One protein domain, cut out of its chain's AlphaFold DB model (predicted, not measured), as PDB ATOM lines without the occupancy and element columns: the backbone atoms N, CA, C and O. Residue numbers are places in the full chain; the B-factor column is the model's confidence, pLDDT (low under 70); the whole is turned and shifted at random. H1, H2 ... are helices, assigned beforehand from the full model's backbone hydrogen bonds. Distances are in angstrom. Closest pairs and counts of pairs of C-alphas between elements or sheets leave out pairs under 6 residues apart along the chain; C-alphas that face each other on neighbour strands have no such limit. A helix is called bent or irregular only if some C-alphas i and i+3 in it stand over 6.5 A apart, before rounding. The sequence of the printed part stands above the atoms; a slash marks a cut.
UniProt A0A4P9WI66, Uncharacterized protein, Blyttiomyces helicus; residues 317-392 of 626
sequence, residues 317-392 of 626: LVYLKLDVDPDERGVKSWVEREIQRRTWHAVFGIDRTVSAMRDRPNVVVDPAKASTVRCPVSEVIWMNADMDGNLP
ATOM      1  N   LEU A 317       5.705  11.417  12.413       50.44
ATOM      2  CA  LEU A 317       4.666  10.459  12.004       50.44
ATOM      3  C   LEU A 317       4.938   9.786  10.649       50.44
ATOM      4  O   LEU A 317       4.693   8.591  10.500       50.44
ATOM      5  N   VAL A 318       5.487  10.527   9.678       55.53
ATOM      6  CA  VAL A 318       5.807   9.988   8.342       55.53
ATOM      7  C   VAL A 318       7.012   9.045   8.407       55.53
ATOM      8  O   VAL A 318       7.084   8.072   7.659       55.53
ATOM      9  N   TYR A 319       7.942   9.290   9.333       58.97
ATOM     10  CA  TYR A 319       9.109   8.429   9.530       58.97
ATOM     11  C   TYR A 319       8.764   7.107  10.208       58.97
ATOM     12  O   TYR A 319       9.350   6.081   9.872       58.97
ATOM     13  N   LEU A 320       7.802   7.120  11.132       67.69
ATOM     14  CA  LEU A 320       7.432   5.934  11.899       67.69
ATOM     15  C   LEU A 320       6.548   4.946  11.119       67.69
ATOM     16  O   LEU A 320       6.367   3.820  11.585       67.69
ATOM     17  N   LYS A 321       6.026   5.329   9.939       80.75
ATOM     18  CA  LYS A 321       5.086   4.517   9.136       80.75
ATOM     19  C   LYS A 321       3.933   3.972   9.985       80.75
ATOM     20  O   LYS A 321       3.598   2.789   9.923       80.75
ATOM     21  N   LEU A 322       3.368   4.827  10.845       82.94
ATOM     22  CA  LEU A 322       2.273   4.428  11.737       82.94
ATOM     23  C   LEU A 322       0.991   4.080  10.968       82.94
ATOM     24  O   LEU A 322       0.100   3.477  11.543       82.94
ATOM     25  N   ASP A 323       0.911   4.434   9.685       84.06
ATOM     26  CA  ASP A 323      -0.144   4.054   8.744       84.06
ATOM     27  C   ASP A 323      -0.092   2.582   8.296       84.06
ATOM     28  O   ASP A 323      -0.943   2.142   7.528       84.06
ATOM     29  N   VAL A 324       0.879   1.807   8.777       88.81
ATOM     30  CA  VAL A 324       0.962   0.355   8.585       88.81
ATOM     31  C   VAL A 324       0.836  -0.326   9.943       88.81
ATOM     32  O   VAL A 324       1.530   0.065  10.896       88.81
ATOM     33  N   ASP A 325      -0.022  -1.352  10.039       92.12
ATOM     34  CA  ASP A 325      -0.214  -2.077  11.298       92.12
ATOM     35  C   ASP A 325       1.142  -2.571  11.826       92.12
ATOM     36  O   ASP A 325       1.969  -3.083  11.062       92.12
ATOM     37  N   PRO A 326       1.432  -2.390  13.124       92.88
ATOM     38  CA  PRO A 326       2.727  -2.765  13.670       92.88
ATOM     39  C   PRO A 326       3.000  -4.280  13.603       92.88
ATOM     40  O   PRO A 326       4.172  -4.662  13.603       92.88
ATOM     41  N   ASP A 327       1.972  -5.134  13.462       92.56
ATOM     42  CA  ASP A 327       2.162  -6.558  13.140       92.56
ATOM     43  C   ASP A 327       2.888  -6.726  11.792       92.56
ATOM     44  O   ASP A 327       3.856  -7.480  11.688       92.56
ATOM     45  N   GLU A 328       2.466  -5.987  10.763       93.19
ATOM     46  CA  GLU A 328       3.038  -6.055   9.409       93.19
ATOM     47  C   GLU A 328       4.452  -5.463   9.347       93.19
ATOM     48  O   GLU A 328       5.269  -5.858   8.515       93.19
ATOM     49  N   ARG A 329       4.768  -4.540  10.264       91.19
ATOM     50  CA  ARG A 329       6.118  -3.982  10.433       91.19
ATOM     51  C   ARG A 329       7.056  -4.885  11.241       91.19
ATOM     52  O   ARG A 329       8.239  -4.570  11.347       91.19
ATOM     53  N   GLY A 330       6.563  -5.997  11.790       93.69
ATOM     54  CA  GLY A 330       7.368  -6.941  12.567       93.69
ATOM     55  C   GLY A 330       7.707  -6.461  13.981       93.69
ATOM     56  O   GLY A 330       8.693  -6.923  14.560       93.69
ATOM     57  N   VAL A 331       6.914  -5.544  14.549       92.44
ATOM     58  CA  VAL A 331       7.069  -5.104  15.944       92.44
ATOM     59  C   VAL A 331       6.717  -6.275  16.862       92.44
ATOM     60  O   VAL A 331       5.588  -6.766  16.859       92.44
ATOM     61  N   LYS A 332       7.693  -6.762  17.637       92.62
ATOM     62  CA  LYS A 332       7.548  -7.997  18.431       92.62
ATOM     63  C   LYS A 332       6.832  -7.791  19.764       92.62
ATOM     64  O   LYS A 332       6.065  -8.666  20.162       92.62
ATOM     65  N   SER A 333       7.062  -6.658  20.422       94.12
ATOM     66  CA  SER A 333       6.472  -6.336  21.725       94.12
ATOM     67  C   SER A 333       4.973  -6.074  21.593       94.12
ATOM     68  O   SER A 333       4.565  -5.219  20.808       94.12
ATOM     69  N   TRP A 334       4.144  -6.809  22.343       94.62
ATOM     70  CA  TRP A 334       2.689  -6.635  22.309       94.62
ATOM     71  C   TRP A 334       2.280  -5.227  22.743       94.62
ATOM     72  O   TRP A 334       1.543  -4.557  22.015       94.62
ATOM     73  N   VAL A 335       2.816  -4.757  23.873       94.81
ATOM     74  CA  VAL A 335       2.508  -3.423  24.396       94.81
ATOM     75  C   VAL A 335       2.928  -2.337  23.410       94.81
ATOM     76  O   VAL A 335       2.158  -1.422  23.142       94.81
ATOM     77  N   GLU A 336       4.091  -2.478  22.770       92.75
ATOM     78  CA  GLU A 336       4.569  -1.500  21.793       92.75
ATOM     79  C   GLU A 336       3.671  -1.449  20.550       92.75
ATOM     80  O   GLU A 336       3.347  -0.364  20.061       92.75
ATOM     81  N   ARG A 337       3.207  -2.608  20.056       93.62
ATOM     82  CA  ARG A 337       2.219  -2.657  18.968       93.62
ATOM     83  C   ARG A 337       0.964  -1.878  19.335       93.62
ATOM     84  O   ARG A 337       0.463  -1.089  18.538       93.62
ATOM     85  N   GLU A 338       0.465  -2.083  20.542       93.25
ATOM     86  CA  GLU A 338      -0.775  -1.461  20.977       93.25
ATOM     87  C   GLU A 338      -0.623   0.048  21.229       93.25
ATOM     88  O   GLU A 338      -1.470   0.819  20.773       93.25
ATOM     89  N   ILE A 339       0.502   0.503  21.806       91.94
ATOM     90  CA  ILE A 339       0.869   1.932  21.884       91.94
ATOM     91  C   ILE A 339       0.834   2.559  20.487       91.94
ATOM     92  O   ILE A 339       0.253   3.631  20.293       91.94
ATOM     93  N   GLN A 340       1.423   1.895  19.488       91.31
ATOM     94  CA  GLN A 340       1.474   2.409  18.120       91.31
ATOM     95  C   GLN A 340       0.085   2.467  17.464       91.31
ATOM     96  O   GLN A 340      -0.238   3.482  16.841       91.31
ATOM     97  N   ARG A 341      -0.770   1.447  17.646       91.38
ATOM     98  CA  ARG A 341      -2.166   1.471  17.162       91.38
ATOM     99  C   ARG A 341      -2.956   2.606  17.803       91.38
ATOM    100  O   ARG A 341      -3.579   3.394  17.094       91.38
ATOM    101  N   ARG A 342      -2.898   2.734  19.130       90.69
ATOM    102  CA  ARG A 342      -3.590   3.790  19.887       90.69
ATOM    103  C   ARG A 342      -3.125   5.173  19.465       90.69
ATOM    104  O   ARG A 342      -3.961   6.027  19.191       90.69
ATOM    105  N   THR A 343      -1.815   5.366  19.316       88.50
ATOM    106  CA  THR A 343      -1.225   6.614  18.807       88.50
ATOM    107  C   THR A 343      -1.756   6.951  17.416       88.50
ATOM    108  O   THR A 343      -2.154   8.089  17.171       88.50
ATOM    109  N   TRP A 344      -1.803   5.973  16.508       88.44
ATOM    110  CA  TRP A 344      -2.328   6.191  15.165       88.44
ATOM    111  C   TRP A 344      -3.812   6.581  15.187       88.44
ATOM    112  O   TRP A 344      -4.172   7.602  14.604       88.44
ATOM    113  N   HIS A 345      -4.662   5.836  15.904       86.31
ATOM    114  CA  HIS A 345      -6.105   6.120  15.995       86.31
ATOM    115  C   HIS A 345      -6.391   7.460  16.681       86.31
ATOM    116  O   HIS A 345      -7.275   8.198  16.250       86.31
ATOM    117  N   ALA A 346      -5.614   7.814  17.703       85.75
ATOM    118  CA  ALA A 346      -5.638   9.126  18.337       85.75
ATOM    119  C   ALA A 346      -5.360  10.250  17.326       85.75
ATOM    120  O   ALA A 346      -6.170  11.161  17.148       85.75
ATOM    121  N   VAL A 347      -4.222  10.175  16.634       84.38
ATOM    122  CA  VAL A 347      -3.810  11.175  15.642       84.38
ATOM    123  C   VAL A 347      -4.822  11.266  14.499       84.38
ATOM    124  O   VAL A 347      -5.183  12.368  14.088       84.38
ATOM    125  N   PHE A 348      -5.327  10.125  14.030       84.62
ATOM    126  CA  PHE A 348      -6.375  10.046  13.017       84.62
ATOM    127  C   PHE A 348      -7.667  10.739  13.473       84.62
ATOM    128  O   PHE A 348      -8.225  11.552  12.734       84.62
ATOM    129  N   GLY A 349      -8.116  10.476  14.704       82.75
ATOM    130  CA  GLY A 349      -9.297  11.107  15.290       82.75
ATOM    131  C   GLY A 349      -9.157  12.627  15.424       82.75
ATOM    132  O   GLY A 349     -10.072  13.360  15.036       82.75
ATOM    133  N   ILE A 350      -8.002  13.117  15.906       82.12
ATOM    134  CA  ILE A 350      -7.714  14.563  15.990       82.12
ATOM    135  C   ILE A 350      -7.727  15.180  14.606       82.12
ATOM    136  O   ILE A 350      -8.416  16.175  14.393       82.12
ATOM    137  N   ASP A 351      -6.960  14.621  13.670       84.06
ATOM    138  CA  ASP A 351      -6.832  15.210  12.346       84.06
ATOM    139  C   ASP A 351      -8.185  15.276  11.649       84.06
ATOM    140  O   ASP A 351      -8.522  16.322  11.105       84.06
ATOM    141  N   ARG A 352      -9.004  14.228  11.752       83.12
ATOM    142  CA  ARG A 352     -10.356  14.217  11.193       83.12
ATOM    143  C   ARG A 352     -11.248  15.292  11.808       83.12
ATOM    144  O   ARG A 352     -11.916  16.023  11.079       83.12
ATOM    145  N   THR A 353     -11.239  15.410  13.133       80.31
ATOM    146  CA  THR A 353     -12.068  16.384  13.859       80.31
ATOM    147  C   THR A 353     -11.633  17.812  13.536       80.31
ATOM    148  O   THR A 353     -12.440  18.640  13.119       80.31
ATOM    149  N   VAL A 354     -10.334  18.099  13.635       82.38
ATOM    150  CA  VAL A 354      -9.758  19.421  13.344       82.38
ATOM    151  C   VAL A 354      -9.916  19.793  11.877       82.38
ATOM    152  O   VAL A 354     -10.208  20.948  11.568       82.38
ATOM    153  N   SER A 355      -9.730  18.844  10.964       83.81
ATOM    154  CA  SER A 355      -9.859  19.100   9.532       83.81
ATOM    155  C   SER A 355     -11.306  19.363   9.134       83.81
ATOM    156  O   SER A 355     -11.560  20.324   8.409       83.81
ATOM    157  N   ALA A 356     -12.257  18.619   9.708       82.88
ATOM    158  CA  ALA A 356     -13.678  18.914   9.567       82.88
ATOM    159  C   ALA A 356     -14.022  20.309  10.107       82.88
ATOM    160  O   ALA A 356     -14.615  21.108   9.388       82.88
ATOM    161  N   MET A 357     -13.590  20.659  11.320       79.94
ATOM    162  CA  MET A 357     -13.830  21.987  11.901       79.94
ATOM    163  C   MET A 357     -13.226  23.134  11.087       79.94
ATOM    164  O   MET A 357     -13.828  24.195  10.982       79.94
ATOM    165  N   ARG A 358     -12.040  22.938  10.509       82.06
ATOM    166  CA  ARG A 358     -11.311  23.985   9.773       82.06
ATOM    167  C   ARG A 358     -11.578  24.000   8.273       82.06
ATOM    168  O   ARG A 358     -10.913  24.747   7.565       82.06
ATOM    169  N   ASP A 359     -12.493  23.160   7.805       83.56
ATOM    170  CA  ASP A 359     -12.806  22.999   6.385       83.56
ATOM    171  C   ASP A 359     -11.576  22.717   5.512       83.56
ATOM    172  O   ASP A 359     -11.411  23.246   4.415       83.56
ATOM    173  N   ARG A 360     -10.661  21.893   6.024       84.12
ATOM    174  CA  ARG A 360      -9.451  21.505   5.298       84.12
ATOM    175  C   ARG A 360      -9.466  20.009   4.993       84.12
ATOM    176  O   ARG A 360     -10.096  19.244   5.723       84.12
ATOM    177  N   PRO A 361      -8.737  19.560   3.960       83.38
ATOM    178  CA  PRO A 361      -8.484  18.139   3.760       83.38
ATOM    179  C   PRO A 361      -7.767  17.529   4.971       83.38
ATOM    180  O   PRO A 361      -6.929  18.190   5.593       83.38
ATOM    181  N   ASN A 362      -8.064  16.262   5.266       81.38
ATOM    182  CA  ASN A 362      -7.321  15.490   6.262       81.38
ATOM    183  C   ASN A 362      -5.840  15.421   5.865       81.38
ATOM    184  O   ASN A 362      -5.506  15.205   4.698       81.38
ATOM    185  N   VAL A 363      -4.956  15.607   6.841       80.19
ATOM    186  CA  VAL A 363      -3.504  15.536   6.662       80.19
ATOM    187  C   VAL A 363      -3.015  14.095   6.758       80.19
ATOM    188  O   VAL A 363      -2.107  13.709   6.027       80.19
ATOM    189  N   VAL A 364      -3.590  13.311   7.674       72.38
ATOM    190  CA  VAL A 364      -3.032  12.021   8.089       72.38
ATOM    191  C   VAL A 364      -3.350  10.925   7.077       72.38
ATOM    192  O   VAL A 364      -2.488  10.077   6.873       72.38
ATOM    193  N   VAL A 365      -4.499  10.930   6.380       67.88
ATOM    194  CA  VAL A 365      -4.750   9.894   5.358       67.88
ATOM    195  C   VAL A 365      -5.834  10.211   4.317       67.88
ATOM    196  O   VAL A 365      -6.876  10.797   4.617       67.88
ATOM    197  N   ASP A 366      -5.599   9.674   3.114       63.75
ATOM    198  CA  ASP A 366      -6.594   9.154   2.167       63.75
ATOM    199  C   ASP A 366      -7.472   8.073   2.854       63.75
ATOM    200  O   ASP A 366      -6.928   7.086   3.359       63.75
ATOM    201  N   PRO A 367      -8.810   8.216   2.894       61.72
ATOM    202  CA  PRO A 367      -9.718   7.267   3.545       61.72
ATOM    203  C   PRO A 367      -9.490   5.798   3.163       61.72
ATOM    204  O   PRO A 367      -9.712   4.922   3.995       61.72
ATOM    205  N   ALA A 368      -9.010   5.529   1.943       64.44
ATOM    206  CA  ALA A 368      -8.739   4.175   1.460       64.44
ATOM    207  C   ALA A 368      -7.567   3.480   2.177       64.44
ATOM    208  O   ALA A 368      -7.501   2.255   2.194       64.44
ATOM    209  N   LYS A 369      -6.643   4.241   2.776       64.31
ATOM    210  CA  LYS A 369      -5.495   3.698   3.521       64.31
ATOM    211  C   LYS A 369      -5.716   3.676   5.028       64.31
ATOM    212  O   LYS A 369      -4.969   3.018   5.732       64.31
ATOM    213  N   ALA A 370      -6.752   4.342   5.539       65.25
ATOM    214  CA  ALA A 370      -7.078   4.298   6.964       65.25
ATOM    215  C   ALA A 370      -7.522   2.896   7.438       65.25
ATOM    216  O   ALA A 370      -7.594   2.644   8.634       65.25
ATOM    217  N   SER A 371      -7.817   1.972   6.518       65.19
ATOM    218  CA  SER A 371      -8.254   0.608   6.832       65.19
ATOM    219  C   SER A 371      -7.121  -0.379   7.136       65.19
ATOM    220  O   SER A 371      -7.412  -1.538   7.419       65.19
ATOM    221  N   THR A 372      -5.850   0.019   7.029       83.81
ATOM    222  CA  THR A 372      -4.700  -0.892   7.192       83.81
ATOM    223  C   THR A 372      -4.346  -1.152   8.654       83.81
ATOM    224  O   THR A 372      -3.908  -2.247   8.988       83.81
ATOM    225  N   VAL A 373      -4.550  -0.175   9.540       88.69
ATOM    226  CA  VAL A 373      -4.222  -0.297  10.966       88.69
ATOM    227  C   VAL A 373      -5.406  -0.899  11.715       88.69
ATOM    228  O   VAL A 373      -6.524  -0.376  11.663       88.69
ATOM    229  N   ARG A 374      -5.180  -1.996  12.448       90.25
ATOM    230  CA  ARG A 374      -6.244  -2.642  13.226       90.25
ATOM    231  C   ARG A 374      -6.769  -1.710  14.316       90.25
ATOM    232  O   ARG A 374      -6.067  -0.820  14.798       90.25
ATOM    233  N   CYS A 375      -8.028  -1.909  14.707       88.00
ATOM    234  CA  CYS A 375      -8.589  -1.189  15.848       88.00
ATOM    235  C   CYS A 375      -7.824  -1.559  17.132       88.00
ATOM    236  O   CYS A 375      -7.453  -2.728  17.277       88.00
ATOM    237  N   PRO A 376      -7.617  -0.606  18.058       89.75
ATOM    238  CA  PRO A 376      -7.026  -0.889  19.356       89.75
ATOM    239  C   PRO A 376      -7.877  -1.893  20.137       89.75
ATOM    240  O   PRO A 376      -9.098  -1.990  19.931       89.75
ATOM    241  N   VAL A 377      -7.240  -2.616  21.054       87.62
ATOM    242  CA  VAL A 377      -7.946  -3.511  21.976       87.62
ATOM    243  C   VAL A 377      -8.844  -2.703  22.916       87.62
ATOM    244  O   VAL A 377      -8.632  -1.506  23.124       87.62
ATOM    245  N   SER A 378      -9.856  -3.359  23.494       84.38
ATOM    246  CA  SER A 378     -10.717  -2.738  24.511       84.38
ATOM    247  C   SER A 378      -9.878  -2.131  25.638       84.38
ATOM    248  O   SER A 378      -8.874  -2.709  26.054       84.38
ATOM    249  N   GLU A 379     -10.298  -0.984  26.167       82.75
ATOM    250  CA  GLU A 379      -9.599  -0.334  27.279       82.75
ATOM    251  C   GLU A 379      -9.490  -1.222  28.514       82.75
ATOM    252  O   GLU A 379      -8.488  -1.177  29.215       82.75
ATOM    253  N   VAL A 380     -10.505  -2.052  28.775       81.75
ATOM    254  CA  VAL A 380     -10.469  -2.997  29.897       81.75
ATOM    255  C   VAL A 380      -9.296  -3.961  29.725       81.75
ATOM    256  O   VAL A 380      -8.591  -4.236  30.689       81.75
ATOM    257  N   ILE A 381      -9.038  -4.419  28.497       87.00
ATOM    258  CA  ILE A 381      -7.869  -5.250  28.198       87.00
ATOM    259  C   ILE A 381      -6.601  -4.420  28.381       87.00
ATOM    260  O   ILE A 381      -5.691  -4.834  29.083       87.00
ATOM    261  N   TRP A 382      -6.564  -3.224  27.794       89.62
ATOM    262  CA  TRP A 382      -5.389  -2.356  27.810       89.62
ATOM    263  C   TRP A 382      -4.891  -2.008  29.215       89.62
ATOM    264  O   TRP A 382      -3.689  -1.960  29.451       89.62
ATOM    265  N   MET A 383      -5.811  -1.781  30.148       86.12
ATOM    266  CA  MET A 383      -5.477  -1.402  31.521       86.12
ATOM    267  C   MET A 383      -5.073  -2.572  32.409       86.12
ATOM    268  O   MET A 383      -4.387  -2.354  33.404       86.12
ATOM    269  N   ASN A 384      -5.549  -3.779  32.098       88.12
ATOM    270  CA  ASN A 384      -5.378  -4.945  32.962       88.12
ATOM    271  C   ASN A 384      -4.404  -5.980  32.397       88.12
ATOM    272  O   ASN A 384      -4.016  -6.888  33.127       88.12
ATOM    273  N   ALA A 385      -4.046  -5.887  31.117       91.88
ATOM    274  CA  ALA A 385      -3.061  -6.770  30.518       91.88
ATOM    275  C   ALA A 385      -1.657  -6.449  31.041       91.88
ATOM    276  O   ALA A 385      -1.318  -5.279  31.229       91.88
ATOM    277  N   ASP A 386      -0.841  -7.482  31.228       93.62
ATOM    278  CA  ASP A 386       0.593  -7.332  31.478       93.62
ATOM    279  C   ASP A 386       1.345  -6.849  30.216       93.62
ATOM    280  O   ASP A 386       0.763  -6.632  29.146       93.62
ATOM    281  N   MET A 387       2.664  -6.676  30.327       93.50
ATOM    282  CA  MET A 387       3.539  -6.273  29.213       93.50
ATOM    283  C   MET A 387       3.507  -7.219  27.997       93.50
ATOM    284  O   MET A 387       3.791  -6.785  26.873       93.50
ATOM    285  N   ASP A 388       3.148  -8.486  28.205       92.94
ATOM    286  CA  ASP A 388       3.071  -9.523  27.174       92.94
ATOM    287  C   ASP A 388       1.661  -9.644  26.562       92.94
ATOM    288  O   ASP A 388       1.471 -10.343  25.562       92.94
ATOM    289  N   GLY A 389       0.681  -8.918  27.106       89.94
ATOM    290  CA  GLY A 389      -0.708  -8.927  26.655       89.94
ATOM    291  C   GLY A 389      -1.580  -9.988  27.321       89.94
ATOM    292  O   GLY A 389      -2.706 -10.213  26.869       89.94
ATOM    293  N   ASN A 390      -1.095 -10.651  28.373       91.94
ATOM    294  CA  ASN A 390      -1.884 -11.621  29.117       91.94
ATOM    295  C   ASN A 390      -2.789 -10.904  30.115       91.94
ATOM    296  O   ASN A 390      -2.379  -9.975  30.809       91.94
ATOM    297  N   LEU A 391      -4.031 -11.371  30.210       86.81
ATOM    298  CA  LEU A 391      -4.985 -10.870  31.190       86.81
ATOM    299  C   LEU A 391      -4.978 -11.733  32.451       86.81
ATOM    300  O   LEU A 391      -4.790 -12.951  32.360       86.81
ATOM    301  N   PRO A 392      -5.289 -11.143  33.619       84.94
ATOM    302  CA  PRO A 392      -5.597 -11.904  34.816       84.94
ATOM    303  C   PRO A 392      -6.665 -12.975  34.529       84.94
ATOM    304  O   PRO A 392      -7.637 -12.685  33.822       84.94
TER     305      PRO A 392
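What this domain is: This is residues 317 to 392 of the 626 residues of an uncharacterized protein of Blyttiomyces helicus (UniProt A0A4P9WI66). One long helix, H2, makes most of the longest axis of an elongated model, and two long links run beside it, one leading in to its first end and the other folding back from its last end. The short helix H3 lies near the end where H2 begins, while the short helix H1 lies off to the side of H2, nearer its middle. The printed part has 76 residues with three named helices in the order H1, H2, H3 and no named strand; the class is all helix, though named elements hold 34 of the 76 residues, under half. It is only just loose, close to compact, with a radius of gyration of the C-alphas of 13.9 A and spans of 45 by 25 by 18 A.

Where its parts are: H2 is residues 334 to 357, 34.6 A from first to last C-alpha, from C-alpha 334 at (2.689, -6.635, 22.309) to C-alpha 357 at (-13.830, 21.987, 11.901). H1 is residues 317 to 320, 5.3 A long, with C-alpha 317 at (4.666, 10.459, 12.004). H3 is residues 379 to 384, 8.4 A long, and ends with C-alpha 384 at (-5.378, -4.945, 32.962). No helix is bent or irregular.

How they stand to each other: H2, the longest helix, touches no other helix. H2 and H3 are only just apart, their closest C-alphas being 8.3 A from each other. H1 and H2 are apart, with no C-alpha of the one within 8 A of the other. H1 and H3 are apart too, with no C-alpha of the one within 8 A of the other. In H2 and H3 every pair of O of residue i and N of residue i+4 is within hydrogen-bond range. H1, with 4 residues, is too short for such a pair, and its 1 pair of O of residue i and N of residue i+3 is within range.

The domain as a whole: The two C-alphas farthest apart are those of Asp 359 and Pro 392, at 45.6 A, and the first and last printed C-alphas, of Leu 317 and Pro 392, are 33.6 A apart. The printed part has no cut. H1 to H2 is a long link of residues 321 to 333, whose C-alphas lie 7 to 16 A from the mean of the C-alphas. H2 to H3 is a long link of residues 358 to 378, whose C-alphas lie 6 to 24 A from that mean. The mean pLDDT of the printed part is 83.8, and 11 residues are under 70, namely residues 317 to 320 and 365 to 371; the mean pLDDT of H1 is 58.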